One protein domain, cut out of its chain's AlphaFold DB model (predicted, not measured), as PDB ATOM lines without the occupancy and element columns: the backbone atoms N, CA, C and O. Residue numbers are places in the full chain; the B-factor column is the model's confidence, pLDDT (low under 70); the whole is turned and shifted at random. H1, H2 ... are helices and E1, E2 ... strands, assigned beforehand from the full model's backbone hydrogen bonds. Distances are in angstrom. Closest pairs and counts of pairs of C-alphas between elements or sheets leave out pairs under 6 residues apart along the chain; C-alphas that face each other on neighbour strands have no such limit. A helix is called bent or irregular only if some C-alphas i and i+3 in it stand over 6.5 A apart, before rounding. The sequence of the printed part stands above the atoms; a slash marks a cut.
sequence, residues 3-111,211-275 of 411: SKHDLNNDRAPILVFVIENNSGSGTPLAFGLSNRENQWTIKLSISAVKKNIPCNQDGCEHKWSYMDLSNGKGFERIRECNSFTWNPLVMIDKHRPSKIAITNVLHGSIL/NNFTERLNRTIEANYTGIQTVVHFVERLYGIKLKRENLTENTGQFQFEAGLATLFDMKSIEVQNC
ATOM      1  N   SER A   3     191.245 212.144 239.155       78.88
ATOM      2  CA  SER A   3     190.005 211.375 239.135       78.88
ATOM      3  C   SER A   3     189.578 211.024 240.551       78.88
ATOM      4  O   SER A   3     190.405 210.700 241.400       78.88
ATOM      5  N   LYS A   4     188.273 211.081 240.814       73.81
ATOM      6  CA  LYS A   4     187.695 210.653 242.091       73.81
ATOM      7  C   LYS A   4     186.669 209.553 241.876       73.81
ATOM      8  O   LYS A   4     185.737 209.702 241.081       73.81
ATOM      9  N   HIS A   5     186.846 208.468 242.625       68.62
ATOM     10  CA  HIS A   5     185.953 207.308 242.646       68.62
ATOM     11  C   HIS A   5     184.873 207.437 243.735       68.62
ATOM     12  O   HIS A   5     183.711 207.090 243.504       68.62
ATOM     13  N   ASP A   6     185.229 208.074 244.854       63.16
ATOM     14  CA  ASP A   6     184.376 208.214 246.040       63.16
ATOM     15  C   ASP A   6     183.122 209.070 245.792       63.16
ATOM     16  O   ASP A   6     182.088 208.878 246.432       63.16
ATOM     17  N   LEU A   7     183.169 209.976 244.806       61.56
ATOM     18  CA  LEU A   7     182.061 210.876 244.461       61.56
ATOM     19  C   LEU A   7     180.848 210.158 243.833       61.56
ATOM     20  O   LEU A   7     179.870 210.808 243.462       61.56
ATOM     21  N   ASN A   8     180.889 208.831 243.660       64.94
ATOM     22  CA  ASN A   8     179.772 208.075 243.091       64.94
ATOM     23  C   ASN A   8     179.690 206.606 243.554       64.94
ATOM     24  O   ASN A   8     179.391 205.718 242.747       64.94
ATOM     25  N   ASN A   9     179.975 206.319 244.832       64.56
ATOM     26  CA  ASN A   9     180.025 204.947 245.375       64.56
ATOM     27  C   ASN A   9     180.875 203.995 244.503       64.56
ATOM     28  O   ASN A   9     180.455 202.866 244.235       64.56
ATOM     29  N   ASP A  10     181.983 204.488 243.943       64.12
ATOM     30  CA  ASP A  10     182.869 203.757 243.027       64.12
ATOM     31  C   ASP A  10     182.224 203.273 241.714       64.12
ATOM     32  O   ASP A  10     182.823 202.504 240.960       64.12
ATOM     33  N   ARG A  11     181.003 203.724 241.384       67.69
ATOM     34  CA  ARG A  11     180.256 203.238 240.206       67.69
ATOM     35  C   ARG A  11     180.594 203.959 238.908       67.69
ATOM     36  O   ARG A  11     180.395 203.392 237.837       67.69
ATOM     37  N   ALA A  12     181.036 205.212 238.980       77.94
ATOM     38  CA  ALA A  12     181.456 205.977 237.807       77.94
ATOM     39  C   ALA A  12     182.486 207.032 238.231       77.94
ATOM     40  O   ALA A  12     182.107 207.956 238.955       77.94
ATOM     41  N   PRO A  13     183.760 206.900 237.828       81.19
ATOM     42  CA  PRO A  13     184.774 207.900 238.123       81.19
ATOM     43  C   PRO A  13     184.466 209.246 237.472       81.19
ATOM     44  O   PRO A  13     184.018 209.315 236.318       81.19
ATOM     45  N   ILE A  14     184.769 210.306 238.221       83.19
ATOM     46  CA  ILE A  14     184.690 211.692 237.770       83.19
ATOM     47  C   ILE A  14     186.111 212.212 237.590       83.19
ATOM     48  O   ILE A  14     186.842 212.413 238.557       83.19
ATOM     49  N   LEU A  15     186.483 212.455 236.337       87.50
ATOM     50  CA  LEU A  15     187.751 213.049 235.949       87.50
ATOM     51  C   LEU A  15     187.625 214.573 235.946       87.50
ATOM     52  O   LEU A  15     186.811 215.133 235.216       87.50
ATOM     53  N   VAL A  16     188.452 215.256 236.725       85.44
ATOM     54  CA  VAL A  16     188.439 216.711 236.871       85.44
ATOM     55  C   VAL A  16     189.642 217.332 236.162       85.44
ATOM     56  O   VAL A  16     190.806 216.978 236.399       85.44
ATOM     57  N   PHE A  17     189.367 218.325 235.317       87.50
ATOM     58  CA  PHE A  17     190.369 219.152 234.657       87.50
ATOM     59  C   PHE A  17     190.388 220.533 235.300       87.50
ATOM     60  O   PHE A  17     189.378 221.226 235.337       87.50
ATOM     61  N   VAL A  18     191.559 220.945 235.773       82.06
ATOM     62  CA  VAL A  18     191.809 222.271 236.341       82.06
ATOM     63  C   VAL A  18     192.991 222.866 235.597       82.06
ATOM     64  O   VAL A  18     193.979 222.167 235.365       82.06
ATOM     65  N   ILE A  19     192.888 224.142 235.241       81.19
ATOM     66  CA  ILE A  19     193.956 224.915 234.605       81.19
ATOM     67  C   ILE A  19     194.354 226.107 235.469       81.19
ATOM     68  O   ILE A  19     193.554 226.588 236.269       81.19
ATOM     69  N   GLU A  20     195.579 226.597 235.298       74.94
ATOM     70  CA  GLU A  20     195.953 227.923 235.792       74.94
ATOM     71  C   GLU A  20     195.469 228.954 234.787       74.94
ATOM     72  O   GLU A  20     195.746 228.833 233.594       74.94
ATOM     73  N   ASN A  21     194.754 229.968 235.253       69.69
ATOM     74  CA  ASN A  21     194.464 231.130 234.428       69.69
ATOM     75  C   ASN A  21     195.637 232.138 234.473       69.69
ATOM     76  O   ASN A  21     196.558 232.018 235.281       69.69
ATOM     77  N   ASN A  22     195.566 233.198 233.666       67.38
ATOM     78  CA  ASN A  22     196.614 234.232 233.582       67.38
ATOM     79  C   ASN A  22     196.895 234.963 234.916       67.38
ATOM     80  O   ASN A  22     197.965 235.549 235.110       67.38
ATOM     81  N   SER A  23     195.946 234.932 235.859       62.25
ATOM     82  CA  SER A  23     196.113 235.511 237.199       62.25
ATOM     83  C   SER A  23     196.888 234.600 238.165       62.25
ATOM     84  O   SER A  23     197.239 235.032 239.262       62.25
ATOM     85  N   GLY A  24     197.206 233.369 237.757       64.31
ATOM     86  CA  GLY A  24     197.888 232.378 238.586       64.31
ATOM     87  C   GLY A  24     196.945 231.578 239.490       64.31
ATOM     88  O   GLY A  24     197.341 231.109 240.558       64.31
ATOM     89  N   SER A  25     195.663 231.497 239.121       66.81
ATOM     90  CA  SER A  25     194.637 230.824 239.918       66.81
ATOM     91  C   SER A  25     194.105 229.588 239.213       66.81
ATOM     92  O   SER A  25     193.788 229.625 238.023       66.81
ATOM     93  N   GLY A  26     193.973 228.501 239.976       71.12
ATOM     94  CA  GLY A  26     193.312 227.284 239.520       71.12
ATOM     95  C   GLY A  26     191.852 227.569 239.176       71.12
ATOM     96  O   GLY A  26     191.141 228.203 239.949       71.12
ATOM     97  N   THR A  27     191.415 227.134 238.003       73.44
ATOM     98  CA  THR A  27     190.033 227.237 237.526       73.44
ATOM     99  C   THR A  27     189.622 225.880 236.955       73.44
ATOM    100  O   THR A  27     190.375 225.323 236.148       73.44
ATOM    101  N   PRO A  28     188.473 225.314 237.362       78.31
ATOM    102  CA  PRO A  28     187.921 224.133 236.710       78.31
ATOM    103  C   PRO A  28     187.680 224.415 235.224       78.31
ATOM    104  O   PRO A  28     187.053 225.408 234.875       78.31
ATOM    105  N   LEU A  29     188.202 223.556 234.353       83.19
ATOM    106  CA  LEU A  29     188.034 223.654 232.904       83.19
ATOM    107  C   LEU A  29     186.928 222.723 232.406       83.19
ATOM    108  O   LEU A  29     186.124 223.102 231.562       83.19
ATOM    109  N   ALA A  30     186.931 221.480 232.884       86.50
ATOM    110  CA  ALA A  30     186.015 220.447 232.425       86.50
ATOM    111  C   ALA A  30     185.904 219.313 233.446       86.50
ATOM    112  O   ALA A  30     186.796 219.103 234.272       86.50
ATOM    113  N   PHE A  31     184.828 218.542 233.316       85.75
ATOM    114  CA  PHE A  31     184.610 217.292 234.031       85.75
ATOM    115  C   PHE A  31     184.314 216.189 233.012       85.75
ATOM    116  O   PHE A  31     183.567 216.405 232.061       85.75
ATOM    117  N   GLY A  32     184.913 215.019 233.201       86.88
ATOM    118  CA  GLY A  32     184.637 213.810 232.436       86.88
ATOM    119  C   GLY A  32     183.963 212.785 233.331       86.88
ATOM    120  O   GLY A  32     184.487 212.455 234.389       86.88
ATOM    121  N   LEU A  33     182.817 212.264 232.908       86.31
ATOM    122  CA  LEU A  33     182.157 211.151 233.579       86.31
ATOM    123  C   LEU A  33     182.292 209.907 232.708       86.31
ATOM    124  O   LEU A  33     182.005 209.944 231.511       86.31
ATOM    125  N   SER A  34     182.714 208.795 233.302       85.94
ATOM    126  CA  SER A  34     182.827 207.530 232.579       85.94
ATOM    127  C   SER A  34     182.420 206.354 233.453       85.94
ATOM    128  O   SER A  34     182.482 206.425 234.672       85.94
ATOM    129  N   ASN A  35     182.011 205.251 232.830       82.38
ATOM    130  CA  ASN A  35     181.729 203.995 233.533       82.38
ATOM    131  C   ASN A  35     182.995 203.341 234.108       82.38
ATOM    132  O   ASN A  35     182.918 202.531 235.025       82.38
ATOM    133  N   ARG A  36     184.162 203.654 233.539       84.56
ATOM    134  CA  ARG A  36     185.459 203.160 233.983       84.56
ATOM    135  C   ARG A  36     186.542 204.153 233.615       84.56
ATOM    136  O   ARG A  36     186.634 204.576 232.464       84.56
ATOM    137  N   GLU A  37     187.437 204.409 234.552       86.56
ATOM    138  CA  GLU A  37     188.640 205.172 234.278       86.56
ATOM    139  C   GLU A  37     189.681 204.250 233.640       86.56
ATOM    140  O   GLU A  37     190.122 203.261 234.225       86.56
ATOM    141  N   ASN A  38     190.021 204.528 232.387       91.12
ATOM    142  CA  ASN A  38     191.077 203.841 231.661       91.12
ATOM    143  C   ASN A  38     191.640 204.767 230.575       91.12
ATOM    144  O   ASN A  38     191.141 205.868 230.350       91.12
ATOM    145  N   GLN A  39     192.667 204.300 229.861       93.69
ATOM    146  CA  GLN A  39     193.349 205.106 228.846       93.69
ATOM    147  C   GLN A  39     192.394 205.659 227.773       93.69
ATOM    148  O   GLN A  39     192.582 206.772 227.292       93.69
ATOM    149  N   TRP A  40     191.351 204.906 227.404       92.62
ATOM    150  CA  TRP A  40     190.420 205.290 226.349       92.62
ATOM    151  C   TRP A  40     189.458 206.375 226.815       92.62
ATOM    152  O   TRP A  40     189.306 207.382 226.128       92.62
ATOM    153  N   THR A  41     188.842 206.215 227.988       92.25
ATOM    154  CA  THR A  41     187.880 207.196 228.513       92.25
ATOM    155  C   THR A  41     188.555 208.520 228.870       92.25
ATOM    156  O   THR A  41     188.012 209.591 228.579       92.25
ATOM    157  N   ILE A  42     189.785 208.462 229.389       93.75
ATOM    158  CA  ILE A  42     190.611 209.650 229.641       93.75
ATOM    159  C   ILE A  42     190.972 210.338 228.318       93.75
ATOM    160  O   ILE A  42     190.780 211.546 228.180       93.75
ATOM    161  N   LYS A  43     191.437 209.582 227.311       94.06
ATOM    162  CA  LYS A  43     191.806 210.138 225.998       94.06
ATOM    163  C   LYS A  43     190.620 210.802 225.303       94.06
ATOM    164  O   LYS A  43     190.786 211.868 224.710       94.06
ATOM    165  N   LEU A  44     189.430 210.207 225.390       91.44
ATOM    166  CA  LEU A  44     188.200 210.802 224.864       91.44
ATOM    167  C   LEU A  44     187.873 212.126 225.558       91.44
ATOM    168  O   LEU A  44     187.601 213.108 224.874       91.44
ATOM    169  N   SER A  45     187.988 212.183 226.888       92.38
ATOM    170  CA  SER A  45     187.763 213.413 227.657       92.38
ATOM    171  C   SER A  45     188.757 214.516 227.273       92.38
ATOM    172  O   SER A  45     188.349 215.637 226.976       92.38
ATOM    173  N   ILE A  46     190.054 214.194 227.173       93.00
ATOM    174  CA  ILE A  46     191.089 215.138 226.714       93.00
ATOM    175  C   ILE A  46     190.790 215.638 225.295       93.00
ATOM    176  O   ILE A  46     190.911 216.830 225.012       93.00
ATOM    177  N   SER A  47     190.392 214.734 224.398       90.44
ATOM    178  CA  SER A  47     190.107 215.066 223.001       90.44
ATOM    179  C   SER A  47     188.880 215.970 222.879       90.44
ATOM    180  O   SER A  47     188.909 216.936 222.120       90.44
ATOM    181  N   ALA A  48     187.829 215.701 223.660       90.62
ATOM    182  CA  ALA A  48     186.631 216.531 223.723       90.62
ATOM    183  C   ALA A  48     186.952 217.949 224.218       90.62
ATOM    184  O   ALA A  48     186.503 218.919 223.608       90.62
ATOM    185  N   VAL A  49     187.784 218.076 225.261       91.31
ATOM    186  CA  VAL A  49     188.275 219.378 225.736       91.31
ATOM    187  C   VAL A  49     189.052 220.084 224.628       91.31
ATOM    188  O   VAL A  49     188.687 221.195 224.253       91.31
ATOM    189  N   LYS A  50     190.062 219.426 224.044       89.31
ATOM    190  CA  LYS A  50     190.939 220.007 223.015       89.31
ATOM    191  C   LYS A  50     190.164 220.518 221.796       89.31
ATOM    192  O   LYS A  50     190.407 221.638 221.364       89.31
ATOM    193  N   LYS A  51     189.194 219.741 221.294       87.62
ATOM    194  CA  LYS A  51     188.310 220.136 220.178       87.62
ATOM    195  C   LYS A  51     187.459 221.375 220.479       87.62
ATOM    196  O   LYS A  51     186.981 222.020 219.554       87.62
ATOM    197  N   ASN A  52     187.221 221.684 221.753       89.75
ATOM    198  CA  ASN A  52     186.301 222.737 222.173       89.75
ATOM    199  C   ASN A  52     186.996 223.985 222.734       89.75
ATOM    200  O   ASN A  52     186.301 224.956 223.056       89.75
ATOM    201  N   ILE A  53     188.332 224.010 222.787       88.81
ATOM    202  CA  ILE A  53     189.096 225.217 223.118       88.81
ATOM    203  C   ILE A  53     188.989 226.231 221.961       88.81
ATOM    204  O   ILE A  53     189.292 225.875 220.820       88.81
ATOM    205  N   PRO A  54     188.566 227.485 222.218       87.88
ATOM    206  CA  PRO A  54     188.548 228.544 221.205       87.88
ATOM    207  C   PRO A  54     189.935 228.809 220.601       87.88
ATOM    208  O   PRO A  54     190.952 228.707 221.290       87.88
ATOM    209  N   CYS A  55     189.990 229.145 219.309       87.50
ATOM    210  CA  CYS A  55     191.235 229.582 218.674       87.50
ATOM    211  C   CYS A  55     191.603 231.014 219.106       87.50
ATOM    212  O   CYS A  55     190.763 231.752 219.604       87.50
ATOM    213  N   ASN A  56     192.849 231.424 218.865       86.00
ATOM    214  CA  ASN A  56     193.328 232.774 219.193       86.00
ATOM    215  C   ASN A  56     193.184 233.763 218.016       86.00
ATOM    216  O   ASN A  56     193.920 234.740 217.953       86.00
ATOM    217  N   GLN A  57     192.326 233.474 217.031       86.69
ATOM    218  CA  GLN A  57     192.153 234.348 215.866       86.69
ATOM    219  C   GLN A  57     191.207 235.503 216.199       86.69
ATOM    220  O   GLN A  57     190.044 235.268 216.536       86.69
ATOM    221  N   ASP A  58     191.698 236.733 216.051       86.56
ATOM    222  CA  ASP A  58     190.892 237.942 216.227       86.56
ATOM    223  C   ASP A  58     189.688 237.942 215.274       86.56
ATOM    224  O   ASP A  58     189.808 237.634 214.087       86.56
ATOM    225  N   GLY A  59     188.509 238.274 215.804       88.56
ATOM    226  CA  GLY A  59     187.260 238.303 215.036       88.56
ATOM    227  C   GLY A  59     186.639 236.930 214.747       88.56
ATOM    228  O   GLY A  59     185.611 236.866 214.078       88.56
ATOM    229  N   CYS A  60     187.208 235.828 215.249       89.62
ATOM    230  CA  CYS A  60     186.556 234.526 215.153       89.62
ATOM    231  C   CYS A  60     185.334 234.466 216.087       89.62
ATOM    232  O   CYS A  60     185.452 234.628 217.297       89.62
ATOM    233  N   GLU A  61     184.156 234.157 215.543       91.31
ATOM    234  CA  GLU A  61     182.919 233.997 216.332       91.31
ATOM    235  C   GLU A  61     182.910 232.721 217.194       91.31
ATOM    236  O   GLU A  61     182.027 232.522 218.026       91.31
ATOM    237  N   HIS A  62     183.882 231.828 216.978       90.94
ATOM    238  CA  HIS A  62     184.007 230.542 217.657       90.94
ATOM    239  C   HIS A  62     182.725 229.695 217.611       90.94
ATOM    240  O   HIS A  62     182.358 229.063 218.611       90.94
ATOM    241  N   LYS A  63     182.058 229.658 216.451       92.06
ATOM    242  CA  LYS A  63     180.842 228.866 216.232       92.06
ATOM    243  C   LYS A  63     181.026 227.414 216.655       92.06
ATOM    244  O   LYS A  63     182.097 226.818 216.495       92.06
ATOM    245  N   TRP A  64     179.969 226.862 217.230       92.25
ATOM    246  CA  TRP A  64     179.923 225.483 217.680       92.25
ATOM    247  C   TRP A  64     178.542 224.893 217.415       92.25
ATOM    248  O   TRP A  64     177.540 225.607 217.415       92.25
ATOM    249  N   SER A  65     178.507 223.583 217.221       91.75
ATOM    250  CA  SER A  65     177.296 222.799 217.013       91.75
ATOM    251  C   SER A  65     177.393 221.478 217.774       91.75
ATOM    252  O   SER A  65     178.463 221.088 218.254       91.75
ATOM    253  N   TYR A  66     176.260 220.798 217.917       92.88
ATOM    254  CA  TYR A  66     176.233 219.398 218.319       92.88
ATOM    255  C   TYR A  66     176.090 218.538 217.068       92.88
ATOM    256  O   TYR A  66     175.262 218.837 216.210       92.88
ATOM    257  N   MET A  67     176.903 217.491 216.966       90.62
ATOM    258  CA  MET A  67     176.796 216.493 215.904       90.62
ATOM    259  C   MET A  67     176.591 215.117 216.515       90.62
ATOM    260  O   MET A  67     177.278 214.753 217.473       90.62
ATOM    261  N   ASP A  68     175.680 214.346 215.933       92.88
ATOM    262  CA  ASP A  68     175.511 212.947 216.296       92.88
ATOM    263  C   ASP A  68     176.771 212.151 215.948       92.88
ATOM    264  O   ASP A  68     177.419 212.345 214.915       92.88
ATOM    265  N   LEU A  69     177.125 211.225 216.832       87.81
ATOM    266  CA  LEU A  69     178.191 210.274 216.578       87.81
ATOM    267  C   LEU A  69     177.752 209.323 215.464       87.81
ATOM    268  O   LEU A  69     176.615 208.857 215.436       87.81
ATOM    269  N   SER A  70     178.687 208.941 214.594       88.38
ATOM    270  CA  SER A  70     178.421 208.043 213.459       88.38
ATOM    271  C   SER A  70     177.852 206.675 213.856       88.38
ATOM    272  O   SER A  70     177.247 205.991 213.038       88.38
ATOM    273  N   ASN A  71     178.035 206.267 215.112       88.94
ATOM    274  CA  ASN A  71     177.489 205.027 215.657       88.94
ATOM    275  C   ASN A  71     176.044 205.158 216.179       88.94
ATOM    276  O   ASN A  71     175.504 204.166 216.665       88.94
ATOM    277  N   GLY A  72     175.452 206.357 216.143       90.44
ATOM    278  CA  GLY A  72     174.110 206.649 216.649       90.44
ATOM    279  C   GLY A  72     173.955 206.528 218.169       90.44
ATOM    280  O   GLY A  72     172.834 206.462 218.663       90.44
ATOM    281  N   LYS A  73     175.054 206.448 218.933       89.00
ATOM    282  CA  LYS A  73     175.038 206.209 220.393       89.00
ATOM    283  C   LYS A  73     175.303 207.461 221.229       89.00
ATOM    284  O   LYS A  73     175.676 207.350 222.394       89.00
ATOM    285  N   GLY A  74     175.147 208.641 220.645       88.12
ATOM    286  CA  GLY A  74     175.318 209.909 221.341       88.12
ATOM    287  C   GLY A  74     175.676 211.032 220.386       88.12
ATOM    288  O   GLY A  74     175.606 210.868 219.173       88.12
ATOM    289  N   PHE A  75     176.107 212.147 220.958       91.06
ATOM    290  CA  PHE A  75     176.494 213.349 220.238       91.06
ATOM    291  C   PHE A  75     177.787 213.919 220.823       91.06
ATOM    292  O   PHE A  75     178.136 213.661 221.977       91.06
ATOM    293  N   GLU A  76     178.501 214.715 220.036       89.56
ATOM    294  CA  GLU A  76     179.621 215.519 220.508       89.56
ATOM    295  C   GLU A  76     179.412 216.996 220.176       89.56
ATOM    296  O   GLU A  76     178.823 217.353 219.155       89.56
ATOM    297  N   ARG A  77     179.901 217.873 221.058       89.94
ATOM    298  CA  ARG A  77     180.038 219.293 220.735       89.94
ATOM    299  C   ARG A  77     181.276 219.471 219.875       89.94
ATOM    300  O   ARG A  77     182.369 219.059 220.273       89.94
ATOM    301  N   ILE A  78     181.106 220.132 218.743       87.06
ATOM    302  CA  ILE A  78     182.186 220.439 217.818       87.06
ATOM    303  C   ILE A  78     182.240 221.940 217.637       87.06
ATOM    304  O   ILE A  78     181.223 222.605 217.446       87.06
ATOM    305  N   ARG A  79     183.450 222.477 217.724       89.31
ATOM    306  CA  ARG A  79     183.741 223.858 217.380       89.31
ATOM    307  C   ARG A  79     184.304 223.890 215.965       89.31
ATOM    308  O   ARG A  79     185.152 223.069 215.628       89.31
ATOM    309  N   GLU A  80     183.830 224.828 215.149       88.12
ATOM    310  CA  GLU A  80     184.280 224.968 213.757       88.12
ATOM    311  C   GLU A  80     185.741 225.425 213.683       88.12
ATOM    312  O   GLU A  80     186.513 224.961 212.845       88.12
ATOM    313  N   CYS A  81     186.146 226.313 214.597       87.81
ATOM    314  CA  CYS A  81     187.538 226.713 214.750       87.81
ATOM    315  C   CYS A  81     188.283 225.776 215.710       87.81
ATOM    316  O   CYS A  81     187.717 225.313 216.700       87.81
ATOM    317  N   ASN A  82     189.584 225.585 215.484       74.94
ATOM    318  CA  ASN A  82     190.432 224.761 216.342       74.94
ATOM    319  C   ASN A  82     191.608 225.562 216.915       74.94
ATOM    320  O   ASN A  82     192.257 226.336 216.206       74.94
ATOM    321  N   SER A  83     191.915 225.346 218.193       76.69
ATOM    322  CA  SER A  83     193.100 225.899 218.846       76.69
ATOM    323  C   SER A  83     194.290 224.957 218.663       76.69
ATOM    324  O   SER A  83     194.608 224.145 219.532       76.69
ATOM    325  N   PHE A  84     194.977 225.059 217.520       68.56
ATOM    326  CA  PHE A  84     196.178 224.251 217.247       68.56
ATOM    327  C   PHE A  84     197.308 224.485 218.261       68.56
ATOM    328  O   PHE A  84     198.188 223.643 218.420       68.56
ATOM    329  N   THR A  85     197.268 225.612 218.970       77.81
ATOM    330  CA  THR A  85     198.259 226.014 219.968       77.81
ATOM    331  C   THR A  85     197.961 225.486 221.371       77.81
ATOM    332  O   THR A  85     198.832 225.568 222.236       77.81
ATOM    333  N   TRP A  86     196.762 224.947 221.639       85.00
ATOM    334  CA  TRP A  86     196.444 224.408 222.963       85.00
ATOM    335  C   TRP A  86     197.125 223.052 223.175       85.00
ATOM    336  O   TRP A  86     196.644 221.993 222.757       85.00
ATOM    337  N   ASN A  87     198.286 223.107 223.822       86.19
ATOM    338  CA  ASN A  87     199.129 221.952 224.098       86.19
ATOM    339  C   ASN A  87     199.729 222.037 225.514       86.19
ATOM    340  O   ASN A  87     200.931 222.250 225.663       86.19
ATOM    341  N   PRO A  88     198.903 221.949 226.573       85.06
ATOM    342  CA  PRO A  88     199.385 222.064 227.941       85.06
ATOM    343  C   PRO A  88     200.207 220.847 228.374       85.06
ATOM    344  O   PRO A  88     199.996 219.722 227.912       85.06
ATOM    345  N   LEU A  89     201.085 221.076 229.349       84.19
ATOM    346  CA  LEU A  89     201.597 220.022 230.213       84.19
ATOM    347  C   LEU A  89     200.517 219.634 231.228       84.19
ATOM    348  O   LEU A  89     199.867 220.504 231.811       84.19
ATOM    349  N   VAL A  90     200.337 218.338 231.474       86.75
ATOM    350  CA  VAL A  90     199.309 217.848 232.394       86.75
ATOM    351  C   VAL A  90     199.941 217.246 233.634       86.75
ATOM    352  O   VAL A  90     200.680 216.272 233.562       86.75
ATOM    353  N   MET A  91     199.591 217.774 234.799       87.25
ATOM    354  CA  MET A  91     199.911 217.100 236.047       87.25
ATOM    355  C   MET A  91     198.899 216.011 236.363       87.25
ATOM    356  O   MET A  91     197.690 216.251 236.279       87.25
ATOM    357  N   ILE A  92     199.412 214.852 236.755       88.38
ATOM    358  CA  ILE A  92     198.648 213.668 237.128       88.38
ATOM    359  C   ILE A  92     199.220 213.028 238.386       88.38
ATOM    360  O   ILE A  92     200.381 213.230 238.741       88.38
ATOM    361  N   ASP A  93     198.416 212.188 239.013       88.06
ATOM    362  CA  ASP A  93     198.919 211.213 239.972       88.06
ATOM    363  C   ASP A  93     199.678 210.105 239.233       88.06
ATOM    364  O   ASP A  93     199.649 210.034 237.998       88.06
ATOM    365  N   LYS A  94     200.376 209.227 239.963       90.06
ATOM    366  CA  LYS A  94     201.102 208.095 239.366       90.06
ATOM    367  C   LYS A  94     200.116 207.043 238.835       90.06
ATOM    368  O   LYS A  94     199.932 205.978 239.413       90.06
ATOM    369  N   HIS A  95     199.486 207.355 237.706       91.19
ATOM    370  CA  HIS A  95     198.432 206.575 237.075       91.19
ATOM    371  C   HIS A  95     198.778 206.320 235.604       91.19
ATOM    372  O   HIS A  95     198.676 207.197 234.740       91.19
ATOM    373  N   ARG A  96     199.219 205.092 235.313       92.94
ATOM    374  CA  ARG A  96     199.706 204.686 233.986       92.94
ATOM    375  C   ARG A  96     198.681 204.911 232.858       92.94
ATOM    376  O   ARG A  96     199.073 205.458 231.829       92.94
ATOM    377  N   PRO A  97     197.380 204.585 233.017       93.69
ATOM    378  CA  PRO A  97     196.374 204.895 232.000       93.69
ATOM    379  C   PRO A  97     196.280 206.389 231.660       93.69
ATOM    380  O   PRO A  97     196.159 206.721 230.482       93.69
ATOM    381  N   SER A  98     196.392 207.284 232.651       93.12
ATOM    382  CA  SER A  98     196.417 208.735 232.409       93.12
ATOM    383  C   SER A  98     197.637 209.139 231.590       93.12
ATOM    384  O   SER A  98     197.496 209.869 230.612       93.12
ATOM    385  N   LYS A  99     198.823 208.627 231.943       92.62
ATOM    386  CA  LYS A  99     200.057 208.899 231.200       92.62
ATOM    387  C   LYS A  99     199.931 208.489 229.730       92.62
ATOM    388  O   LYS A  99     200.162 209.314 228.851       92.62
ATOM    389  N   ILE A 100     199.479 207.263 229.459       93.81
ATOM    390  CA  ILE A 100     199.282 206.763 228.087       93.81
ATOM    391  C   ILE A 100     198.256 207.612 227.320       93.81
ATOM    392  O   ILE A 100     198.465 207.909 226.146       93.81
ATOM    393  N   ALA A 101     197.163 208.022 227.969       94.31
ATOM    394  CA  ALA A 101     196.127 208.845 227.345       94.31
ATOM    395  C   ALA A 101     196.609 210.256 226.958       94.31
ATOM    396  O   ALA A 101     196.094 210.833 226.000       94.31
ATOM    397  N   ILE A 102     197.572 210.806 227.704       92.81
ATOM    398  CA  ILE A 102     198.172 212.127 227.471       92.81
ATOM    399  C   ILE A 102     199.239 212.062 226.371       92.81
ATOM    400  O   ILE A 102     199.330 212.982 225.550       92.81
ATOM    401  N   THR A 103     200.034 210.989 226.343       89.00
ATOM    402  CA  THR A 103     201.113 210.787 225.368       89.00
ATOM    403  C   THR A 103     200.602 210.933 223.934       89.00
ATOM    404  O   THR A 103     199.597 210.334 223.550       89.00
ATOM    405  N   ASN A 104     201.305 211.732 223.127       85.44
ATOM    406  CA  ASN A 104     200.967 212.070 221.735       85.44
ATOM    407  C   ASN A 104     199.643 212.838 221.537       85.44
ATOM    408  O   ASN A 104     199.232 213.049 220.397       85.44
ATOM    409  N   VAL A 105     198.963 213.261 222.609       89.62
ATOM    410  CA  VAL A 105     197.733 214.072 222.538       89.62
ATOM    411  C   VAL A 105     197.982 215.495 223.031       89.62
ATOM    412  O   VAL A 105     197.497 216.454 222.418       89.62
ATOM    413  N   LEU A 106     198.734 215.624 224.123       89.88
ATOM    414  CA  LEU A 106     199.168 216.884 224.722       89.88
ATOM    415  C   LEU A 106     200.698 216.891 224.872       89.88
ATOM    416  O   LEU A 106     201.365 215.938 224.472       89.88
ATOM    417  N   HIS A 107     201.252 217.951 225.462       86.75
ATOM    418  CA  HIS A 107     202.701 218.153 225.550       86.75
ATOM    419  C   HIS A 107     203.414 217.062 226.351       86.75
ATOM    420  O   HIS A 107     204.529 216.665 226.031       86.75
ATOM    421  N   GLY A 108     202.755 216.560 227.392       87.06
ATOM    422  CA  GLY A 108     203.275 215.496 228.237       87.06
ATOM    423  C   GLY A 108     202.629 215.502 229.612       87.06
ATOM    424  O   GLY A 108     201.788 216.352 229.924       87.06
ATOM    425  N   SER A 109     203.036 214.539 230.434       87.38
ATOM    426  CA  SER A 109     202.556 214.391 231.804       87.38
ATOM    427  C   SER A 109     203.679 214.557 232.824       87.38
ATOM    428  O   SER A 109     204.735 213.940 232.666       87.38
ATOM    429  N   ILE A 110     203.409 215.284 233.905       86.44
ATOM    430  CA  ILE A 110     204.255 215.316 235.105       86.44
ATOM    431  C   ILE A 110     203.513 214.730 236.300       86.44
ATOM    432  O   ILE A 110     202.287 214.804 236.387       86.44
ATOM    433  N   LEU A 111     204.263 214.157 237.231       86.62
ATOM    434  CA  LEU A 111     203.712 213.621 238.465       86.62
ATOM    435  C   LEU A 111     203.458 214.732 239.489       86.62
ATOM    436  O   LEU A 111     204.278 215.632 239.680       86.62
ATOM    437  N   ASN A 211     198.429 219.218 242.497       60.00
ATOM    438  CA  ASN A 211     197.016 219.261 242.123       60.00
ATOM    439  C   ASN A 211     196.111 219.627 243.317       60.00
ATOM    440  O   ASN A 211     194.904 219.423 243.252       60.00
ATOM    441  N   ASN A 212     196.649 220.238 244.383       64.50
ATOM    442  CA  ASN A 212     195.902 220.628 245.589       64.50
ATOM    443  C   ASN A 212     194.681 221.513 245.319       64.50
ATOM    444  O   ASN A 212     193.824 221.664 246.189       64.50
ATOM    445  N   PHE A 213     194.609 222.181 244.165       64.19
ATOM    446  CA  PHE A 213     193.377 222.850 243.770       64.19
ATOM    447  C   PHE A 213     192.270 221.836 243.482       64.19
ATOM    448  O   PHE A 213     191.194 221.971 244.049       64.19
ATOM    449  N   THR A 214     192.547 220.810 242.675       66.44
ATOM    450  CA  THR A 214     191.610 219.716 242.407       66.44
ATOM    451  C   THR A 214     191.220 218.997 243.693       66.44
ATOM    452  O   THR A 214     190.040 218.801 243.944       66.44
ATOM    453  N   GLU A 215     192.181 218.718 244.576       68.81
ATOM    454  CA  GLU A 215     191.898 218.091 245.872       68.81
ATOM    455  C   GLU A 215     190.998 218.965 246.762       68.81
ATOM    456  O   GLU A 215     190.016 218.490 247.324       68.81
ATOM    457  N   ARG A 216     191.270 220.276 246.860       68.00
ATOM    458  CA  ARG A 216     190.399 221.206 247.601       68.00
ATOM    459  C   ARG A 216     189.020 221.339 246.967       68.00
ATOM    460  O   ARG A 216     188.049 221.499 247.701       68.00
ATOM    461  N   LEU A 217     188.936 221.293 245.638       67.44
ATOM    462  CA  LEU A 217     187.675 221.291 244.905       67.44
ATOM    463  C   LEU A 217     186.837 220.082 245.323       67.44
ATOM    464  O   LEU A 217     185.710 220.251 245.778       67.44
ATOM    465  N   ASN A 218     187.435 218.892 245.259       67.81
ATOM    466  CA  ASN A 218     186.799 217.631 245.620       67.81
ATOM    467  C   ASN A 218     186.369 217.623 247.093       67.81
ATOM    468  O   ASN A 218     185.200 217.392 247.379       67.81
ATOM    469  N   ARG A 219     187.243 218.040 248.018       70.38
ATOM    470  CA  ARG A 219     186.885 218.177 249.442       70.38
ATOM    471  C   ARG A 219     185.780 219.195 249.700       70.38
ATOM    472  O   ARG A 219     184.982 219.008 250.606       70.38
ATOM    473  N   THR A 220     185.728 220.288 248.936       66.56
ATOM    474  CA  THR A 220     184.640 221.276 249.053       66.56
ATOM    475  C   THR A 220     183.314 220.663 248.614       66.56
ATOM    476  O   THR A 220     182.288 220.914 249.242       66.56
ATOM    477  N   ILE A 221     183.330 219.836 247.564       64.31
ATOM    478  CA  ILE A 221     182.162 219.070 247.122       64.31
ATOM    479  C   ILE A 221     181.759 218.061 248.211       64.31
ATOM    480  O   ILE A 221     180.598 218.004 248.594       64.31
ATOM    481  N   GLU A 222     182.697 217.311 248.777       66.38
ATOM    482  CA  GLU A 222     182.405 216.349 249.849       66.38
ATOM    483  C   GLU A 222     181.845 217.021 251.113       66.38
ATOM    484  O   GLU A 222     180.819 216.595 251.641       66.38
ATOM    485  N   ALA A 223     182.484 218.097 251.584       65.44
ATOM    486  CA  ALA A 223     182.127 218.773 252.830       65.44
ATOM    487  C   ALA A 223     180.775 219.494 252.760       65.44
ATOM    488  O   ALA A 223     180.045 219.529 253.749       65.44
ATOM    489  N   ASN A 224     180.432 220.067 251.604       60.06
ATOM    490  CA  ASN A 224     179.176 220.797 251.442       60.06
ATOM    491  C   ASN A 224     177.977 219.878 251.188       60.06
ATOM    492  O   ASN A 224     176.841 220.348 251.258       60.06
ATOM    493  N   TYR A 225     178.195 218.594 250.881       61.91
ATOM    494  CA  TYR A 225     177.108 217.729 250.443       61.91
ATOM    495  C   TYR A 225     177.144 216.337 251.084       61.91
ATOM    496  O   TYR A 225     177.734 215.390 250.567       61.91
ATOM    497  N   THR A 226     176.397 216.192 252.180       50.91
ATOM    498  CA  THR A 226     176.130 214.911 252.849       50.91
ATOM    499  C   THR A 226     175.137 214.048 252.054       50.91
ATOM    500  O   THR A 226     174.109 214.554 251.599       50.91
ATOM    501  N   GLY A 227     175.396 212.742 251.919       60.12
ATOM    502  CA  GLY A 227     174.464 211.752 251.347       60.12
ATOM    503  C   GLY A 227     175.036 210.931 250.185       60.12
ATOM    504  O   GLY A 227     176.148 211.181 249.728       60.12
ATOM    505  N   ILE A 228     174.264 209.946 249.700       57.81
ATOM    506  CA  ILE A 228     174.644 209.099 248.557       57.81
ATOM    507  C   ILE A 228     174.810 209.978 247.317       57.81
ATOM    508  O   ILE A 228     173.836 210.516 246.785       57.81
ATOM    509  N   GLN A 229     176.041 210.103 246.838       63.53
ATOM    510  CA  GLN A 229     176.328 210.785 245.588       63.53
ATOM    511  C   GLN A 229     176.047 209.802 244.449       63.53
ATOM    512  O   GLN A 229     176.763 208.827 244.265       63.53
ATOM    513  N   THR A 230     174.937 209.988 243.734       71.19
ATOM    514  CA  THR A 230     174.713 209.293 242.459       71.19
ATOM    515  C   THR A 230     175.146 210.202 241.315       71.19
ATOM    516  O   THR A 230     175.148 211.424 241.468       71.19
ATOM    517  N   VAL A 231     175.420 209.630 240.139       69.25
ATOM    518  CA  VAL A 231     175.665 210.389 238.895       69.25
ATOM    519  C   VAL A 231     174.649 211.515 238.691       69.25
ATOM    520  O   VAL A 231     175.025 212.636 238.365       69.25
ATOM    521  N   VAL A 232     173.363 211.219 238.902       73.94
ATOM    522  CA  VAL A 232     172.278 212.191 238.726       73.94
ATOM    523  C   VAL A 232     172.435 213.343 239.714       73.94
ATOM    524  O   VAL A 232     172.511 214.484 239.278       73.94
ATOM    525  N   HIS A 233     172.603 213.054 241.008       73.12
ATOM    526  CA  HIS A 233     172.804 214.094 242.021       73.12
ATOM    527  C   HIS A 233     174.071 214.923 241.772       73.12
ATOM    528  O   HIS A 233     174.081 216.119 242.050       73.12
ATOM    529  N   PHE A 234     175.144 214.320 241.248       73.19
ATOM    530  CA  PHE A 234     176.344 215.066 240.871       73.19
ATOM    531  C   PHE A 234     176.057 216.055 239.735       73.19
ATOM    532  O   PHE A 234     176.401 217.227 239.858       73.19
ATOM    533  N   VAL A 235     175.393 215.618 238.656       74.12
ATOM    534  CA  VAL A 235     175.040 216.486 237.516       74.12
ATOM    535  C   VAL A 235     174.073 217.590 237.942       74.12
ATOM    536  O   VAL A 235     174.284 218.755 237.611       74.12
ATOM    537  N   GLU A 236     173.055 217.238 238.725       74.94
ATOM    538  CA  GLU A 236     172.106 218.184 239.308       74.94
ATOM    539  C   GLU A 236     172.819 219.281 240.106       74.94
ATOM    540  O   GLU A 236     172.565 220.463 239.901       74.94
ATOM    541  N   ARG A 237     173.785 218.914 240.956       74.00
ATOM    542  CA  ARG A 237     174.570 219.869 241.757       74.00
ATOM    543  C   ARG A 237     175.580 220.662 240.932       74.00
ATOM    544  O   ARG A 237     175.808 221.837 241.215       74.00
ATOM    545  N   LEU A 238     176.196 220.037 239.928       73.88
ATOM    546  CA  LEU A 238     177.160 220.697 239.050       73.88
ATOM    547  C   LEU A 238     176.502 221.871 238.324       73.88
ATOM    548  O   LEU A 238     177.056 222.967 238.309       73.88
ATOM    549  N   TYR A 239     175.307 221.644 237.781       70.94
ATOM    550  CA  TYR A 239     174.578 222.634 236.995       70.94
ATOM    551  C   TYR A 239     173.512 223.403 237.782       70.94
ATOM    552  O   TYR A 239     172.975 224.370 237.257       70.94
ATOM    553  N   GLY A 240     173.215 223.010 239.024       68.00
ATOM    554  CA  GLY A 240     172.169 223.640 239.833       68.00
ATOM    555  C   GLY A 240     170.758 223.364 239.308       68.00
ATOM    556  O   GLY A 240     169.871 224.207 239.418       68.00
ATOM    557  N   ILE A 241     170.552 222.190 238.705       70.56
ATOM    558  CA  ILE A 241     169.284 221.764 238.101       70.56
ATOM    559  C   ILE A 241     168.740 220.539 238.833       70.56
ATOM    560  O   ILE A 241     169.513 219.735 239.333       70.56
ATOM    561  N   LYS A 242     167.418 220.339 238.850       68.00
ATOM    562  CA  LYS A 242     166.812 219.047 239.222       68.00
ATOM    563  C   LYS A 242     166.399 218.279 237.967       68.00
ATOM    564  O   LYS A 242     165.538 218.727 237.208       68.00
ATOM    565  N   LEU A 243     166.993 217.111 237.761       62.75
ATOM    566  CA  LEU A 243     166.699 216.178 236.682       62.75
ATOM    567  C   LEU A 243     165.515 215.291 237.097       62.75
ATOM    568  O   LEU A 243     165.680 214.192 237.624       62.75
ATOM    569  N   LYS A 244     164.284 215.744 236.838       60.62
ATOM    570  CA  LYS A 244     163.115 214.855 236.942       60.62
ATOM    571  C   LYS A 244     163.136 213.849 235.789       60.62
ATOM    572  O   LYS A 244     163.384 214.236 234.651       60.62
ATOM    573  N   ARG A 245     162.800 212.577 236.051       54.00
ATOM    574  CA  ARG A 245     162.635 211.541 234.999       54.00
ATOM    575  C   ARG A 245     161.671 211.971 233.885       54.00
ATOM    576  O   ARG A 245     161.841 211.562 232.746       54.00
ATOM    577  N   GLU A 246     160.694 212.804 234.225       49.84
ATOM    578  CA  GLU A 246     159.664 213.353 233.336       49.84
ATOM    579  C   GLU A 246     160.224 214.409 232.358       49.84
ATOM    580  O   GLU A 246     159.740 214.535 231.237       49.84
ATOM    581  N   ASN A 247     161.307 215.102 232.738       47.44
ATOM    582  CA  ASN A 247     161.931 216.187 231.967       47.44
ATOM    583  C   ASN A 247     162.867 215.693 230.845       47.44
ATOM    584  O   ASN A 247     163.502 216.504 230.178       47.44
ATOM    585  N   LEU A 248     162.987 214.376 230.651       49.41
ATOM    586  CA  LEU A 248     163.747 213.761 229.552       49.41
ATOM    587  C   LEU A 248     162.887 213.532 228.293       49.41
ATOM    588  O   LEU A 248     163.344 212.898 227.346       49.41
ATOM    589  N   THR A 249     161.650 214.034 228.286       46.62
ATOM    590  CA  THR A 249     160.763 214.080 227.114       46.62
ATOM    591  C   THR A 249     160.582 215.530 226.649       46.62
ATOM    592  O   THR A 249     160.801 216.453 227.432       46.62
ATOM    593  N   GLU A 250     160.219 215.739 225.377       46.41
ATOM    594  CA  GLU A 250     160.243 217.033 224.653       46.41
ATOM    595  C   GLU A 250     159.477 218.204 225.309       46.41
ATOM    596  O   GLU A 250     159.677 219.353 224.925       46.41
ATOM    597  N   ASN A 251     158.659 217.961 226.337       46.78
ATOM    598  CA  ASN A 251     157.891 218.993 227.033       46.78
ATOM    599  C   ASN A 251     158.459 219.249 228.435       46.78
ATOM    600  O   ASN A 251     158.047 218.641 229.422       46.78
ATOM    601  N   THR A 252     159.422 220.166 228.527       49.56
ATOM    602  CA  THR A 252     160.096 220.497 229.789       49.56
ATOM    603  C   THR A 252     159.290 221.507 230.614       49.56
ATOM    604  O   THR A 252     159.153 222.678 230.268       49.56
ATOM    605  N   GLY A 253     158.743 221.039 231.740       44.94
ATOM    606  CA  GLY A 253     158.169 221.888 232.783       44.94
ATOM    607  C   GLY A 253     159.257 222.608 233.588       44.94
ATOM    608  O   GLY A 253     160.342 222.067 233.794       44.94
ATOM    609  N   GLN A 254     158.938 223.830 234.034       46.00
ATOM    610  CA  GLN A 254     159.769 224.779 234.797       46.00
ATOM    611  C   GLN A 254     160.992 224.171 235.513       46.00
ATOM    612  O   GLN A 254     160.872 223.500 236.543       46.00
ATOM    613  N   PHE A 255     162.185 224.481 234.999       52.25
ATOM    614  CA  PHE A 255     163.447 224.242 235.694       52.25
ATOM    615  C   PHE A 255     163.566 225.212 236.877       52.25
ATOM    616  O   PHE A 255     163.568 226.427 236.691       52.25
ATOM    617  N   GLN A 256     163.685 224.690 238.099       48.12
ATOM    618  CA  GLN A 256     164.214 225.475 239.213       48.12
ATOM    619  C   GLN A 256     165.732 225.515 239.059       48.12
ATOM    620  O   GLN A 256     166.386 224.478 239.160       48.12
ATOM    621  N   PHE A 257     166.256 226.699 238.752       52.53
ATOM    622  CA  PHE A 257     167.686 226.946 238.640       52.53
ATOM    623  C   PHE A 257     168.184 227.496 239.977       52.53
ATOM    624  O   PHE A 257     167.806 228.593 240.383       52.53
ATOM    625  N   GLU A 258     169.007 226.722 240.672       59.19
ATOM    626  CA  GLU A 258     169.835 227.221 241.769       59.19
ATOM    627  C   GLU A 258     171.248 227.482 241.229       59.19
ATOM    628  O   GLU A 258     171.632 226.957 240.185       59.19
ATOM    629  N   ALA A 259     172.047 228.305 241.910       62.38
ATOM    630  CA  ALA A 259     173.441 228.488 241.519       62.38
ATOM    631  C   ALA A 259     174.216 227.178 241.758       62.38
ATOM    632  O   ALA A 259     174.587 226.859 242.889       62.38
ATOM    633  N   GLY A 260     174.433 226.407 240.690       70.25
ATOM    634  CA  GLY A 260     175.221 225.176 240.722       70.25
ATOM    635  C   GLY A 260     176.710 225.427 240.956       70.25
ATOM    636  O   GLY A 260     177.197 226.560 240.893       70.25
ATOM    637  N   LEU A 261     177.467 224.351 241.179       69.94
ATOM    638  CA  LEU A 261     178.923 224.432 241.350       69.94
ATOM    639  C   LEU A 261     179.618 225.097 240.154       69.94
ATOM    640  O   LEU A 261     180.557 225.861 240.360       69.94
ATOM    641  N   ALA A 262     179.148 224.855 238.926       70.38
ATOM    642  CA  ALA A 262     179.675 225.496 237.724       70.38
ATOM    643  C   ALA A 262     179.548 227.026 237.804       70.38
ATOM    644  O   ALA A 262     180.542 227.728 237.653       70.38
ATOM    645  N   THR A 263     178.366 227.538 238.164       70.81
ATOM    646  CA  THR A 263     178.129 228.976 238.350       70.81
ATOM    647  C   THR A 263     179.017 229.555 239.449       70.81
ATOM    648  O   THR A 263     179.611 230.613 239.267       70.81
ATOM    649  N   LEU A 264     179.162 228.851 240.577       70.75
ATOM    650  CA  LEU A 264     180.037 229.283 241.669       70.75
ATOM    651  C   LEU A 264     181.506 229.374 241.227       70.75
ATOM    652  O   LEU A 264     182.214 230.305 241.617       70.75
ATOM    653  N   PHE A 265     181.981 228.400 240.451       70.56
ATOM    654  CA  PHE A 265     183.349 228.398 239.944       70.56
ATOM    655  C   PHE A 265     183.568 229.482 238.894       70.56
ATOM    656  O   PHE A 265     184.561 230.197 239.001       70.56
ATOM    657  N   ASP A 266     182.625 229.678 237.973       69.75
ATOM    658  CA  ASP A 266     182.686 230.749 236.978       69.75
ATOM    659  C   ASP A 266     182.715 232.130 237.645       69.75
ATOM    660  O   ASP A 266     183.580 232.948 237.330       69.75
ATOM    661  N   MET A 267     181.845 232.373 238.637       71.12
ATOM    662  CA  MET A 267     181.843 233.622 239.408       71.12
ATOM    663  C   MET A 267     183.190 233.860 240.094       71.12
ATOM    664  O   MET A 267     183.775 234.931 239.935       71.12
ATOM    665  N   LYS A 268     183.735 232.850 240.788       68.00
ATOM    666  CA  LYS A 268     185.060 232.954 241.422       68.00
ATOM    667  C   LYS A 268     186.166 233.218 240.404       68.00
ATOM    668  O   LYS A 268     187.069 234.005 240.676       68.00
ATOM    669  N   SER A 269     186.120 232.581 239.239       67.19
ATOM    670  CA  SER A 269     187.116 232.790 238.189       67.19
ATOM    671  C   SER A 269     187.055 234.203 237.609       67.19
ATOM    672  O   SER A 269     188.111 234.801 237.407       67.19
ATOM    673  N   ILE A 270     185.858 234.765 237.413       70.00
ATOM    674  CA  ILE A 270     185.659 236.156 236.969       70.00
ATOM    675  C   ILE A 270     186.138 237.148 238.037       70.00
ATOM    676  O   ILE A 270     186.890 238.074 237.728       70.00
ATOM    677  N   GLU A 271     185.757 236.948 239.302       68.31
ATOM    678  CA  GLU A 271     186.204 237.785 240.426       68.31
ATOM    679  C   GLU A 271     187.732 237.834 240.518       68.31
ATOM    680  O   GLU A 271     188.329 238.895 240.712       68.31
ATOM    681  N   VAL A 272     188.376 236.682 240.339       64.81
ATOM    682  CA  VAL A 272     189.829 236.549 240.411       64.81
ATOM    683  C   VAL A 272     190.531 237.145 239.186       64.81
ATOM    684  O   VAL A 272     191.588 237.751 239.352       64.81
ATOM    685  N   GLN A 273     189.961 237.034 237.980       63.34
ATOM    686  CA  GLN A 273     190.500 237.688 236.775       63.34
ATOM    687  C   GLN A 273     190.485 239.218 236.882       63.34
ATOM    688  O   GLN A 273     191.423 239.869 236.424       63.34
ATOM    689  N   ASN A 274     189.449 239.782 237.505       62.31
ATOM    690  CA  ASN A 274     189.288 241.229 237.663       62.31
ATOM    691  C   ASN A 274     190.066 241.808 238.856       62.31
ATOM    692  O   ASN A 274     190.191 243.027 238.985       62.31
ATOM    693  N   CYS A 275     190.606 240.960 239.733       56.84
ATOM    694  CA  CYS A 275     191.452 241.404 240.831       56.84
ATOM    695  C   CYS A 275     192.911 241.572 240.370       56.84
ATOM    696  O   CYS A 275     193.454 240.691 239.699       56.84
TER     697      CYS A 275
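This is residues 3 to 111 and 211 to 275 of the 411 residues of an uncharacterized protein of Rhizophagus irregularis (strain DAOM 181602 / DAOM 197198 / MUCL 43194) (UniProt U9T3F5). A long two-stranded hairpin, E1 and E2, runs through the middle of the domain, with helices H1 and H3 on roughly opposite sides of it and H6 alongside E2. Past H1 lies a second hairpin, E3 and E4, whose turn, residues 69 to 74, sticks out; a small strand-helix-strand piece, E5, H2 and E6, sits beyond E1, and H4 leads to a loose excursion through the short helix H5. The printed part has 174 residues, with six named helices and six named strands in the order E1, E2, H1, E3, E4, E5, H2, E6, H3, H4, H5, H6. The sheets E1 - E2 and E3 - E4 are antiparallel, E5 - E6 is parallel, and the class is mixed, helices and strands. The whole is compact, with a radius of gyration of the C-alphas of 17.3 A, and spans 43 by 42 by 36 A.

E1, residues 14 to 20, and E2, residues 26 to 33, form a hairpin, antiparallel at 157 degrees; N 17 and O 30 are 2.9 A apart and N 32 and O 15 are 2.8 A apart, within hydrogen-bond range. Residues 3 to 4 make a short antiparallel pairing with residues 14 to 15 of E1. H1, residues 39 to 52, comes closest to E2 at the C-alphas of Gly 32 and Ser 45, 5.7 A apart. Its closest C-alphas to E4, residues 75 to 79, are those of Asn 52 and Arg 79, 5.5 A. E4 forms a hairpin with E3, residues 64 to 68, antiparallel at 153 degrees, with N 67 and O 76 at 2.9 A. E5, residues 89 to 92, H2, residues 96 to 102, and E6, residues 108 to 111, make a strand-helix-strand unit, two parallel neighbour strands with a helix between them in the chain, its crossover right-handed. N 90 and O 108 are 2.9 A apart, within hydrogen-bond range. H1 and H2 touch at a shallow tilt of 25 degrees, the same way; the closest C-alphas, those of Gln 39 and Pro 97, are 4.4 A apart. E1 and E5 are near each other, with 6 pairs of C-alphas within 10 A. H3, residues 212 to 224, comes closest to E1 at the C-alphas of Val 18 and Thr 214, 6.6 A. H6, residues 261 to 274, comes closest to E2 at the C-alphas of Thr 27 and Ser 269, 6.3 A. H4, residues 231 to 239, and H6 touch only at their ends, with C-alphas 238 and 261 closest at 4.7 A, the same way at a shallow tilt of 33 degrees, only just short of steep. H5, residues 245 to 248, touches no helix and is apart from H6. Every O i to N i+4 pair is within hydrogen-bond range in H1, H2, H3, H4 and H6; H5 is too short for such a pair, and its one O i to N i+3 pair is not within range.

E1 begins at C-alpha 14, (184.690, 211.692, 237.770), and is 19.9 A long. E2 is 20.5 A long and bends by 52 degrees at residue 29. H1 measures 20.1 A, H3 17.7 A and H4 12.4 A. E3 is 13.4 A long and E4 13.1 A; E5, H2, E6 and H5 are shorter. H6, 20.1 A long, ends at C-alpha 274, (189.288, 241.229, 237.663).

The farthest C-alphas, those of Leu 111 and Asn 251, are 47.5 A apart. Residues 112 to 210 are not printed; C-alphas 111 and 211 are 9.5 A apart across this cut. The links from H1 to E3 and from H5 to H6 are long. The mean pLDDT of the printed part is 76.8, with 60 residues under 70, among them residues 5 to 11, 211 to 218 and 242 to 259.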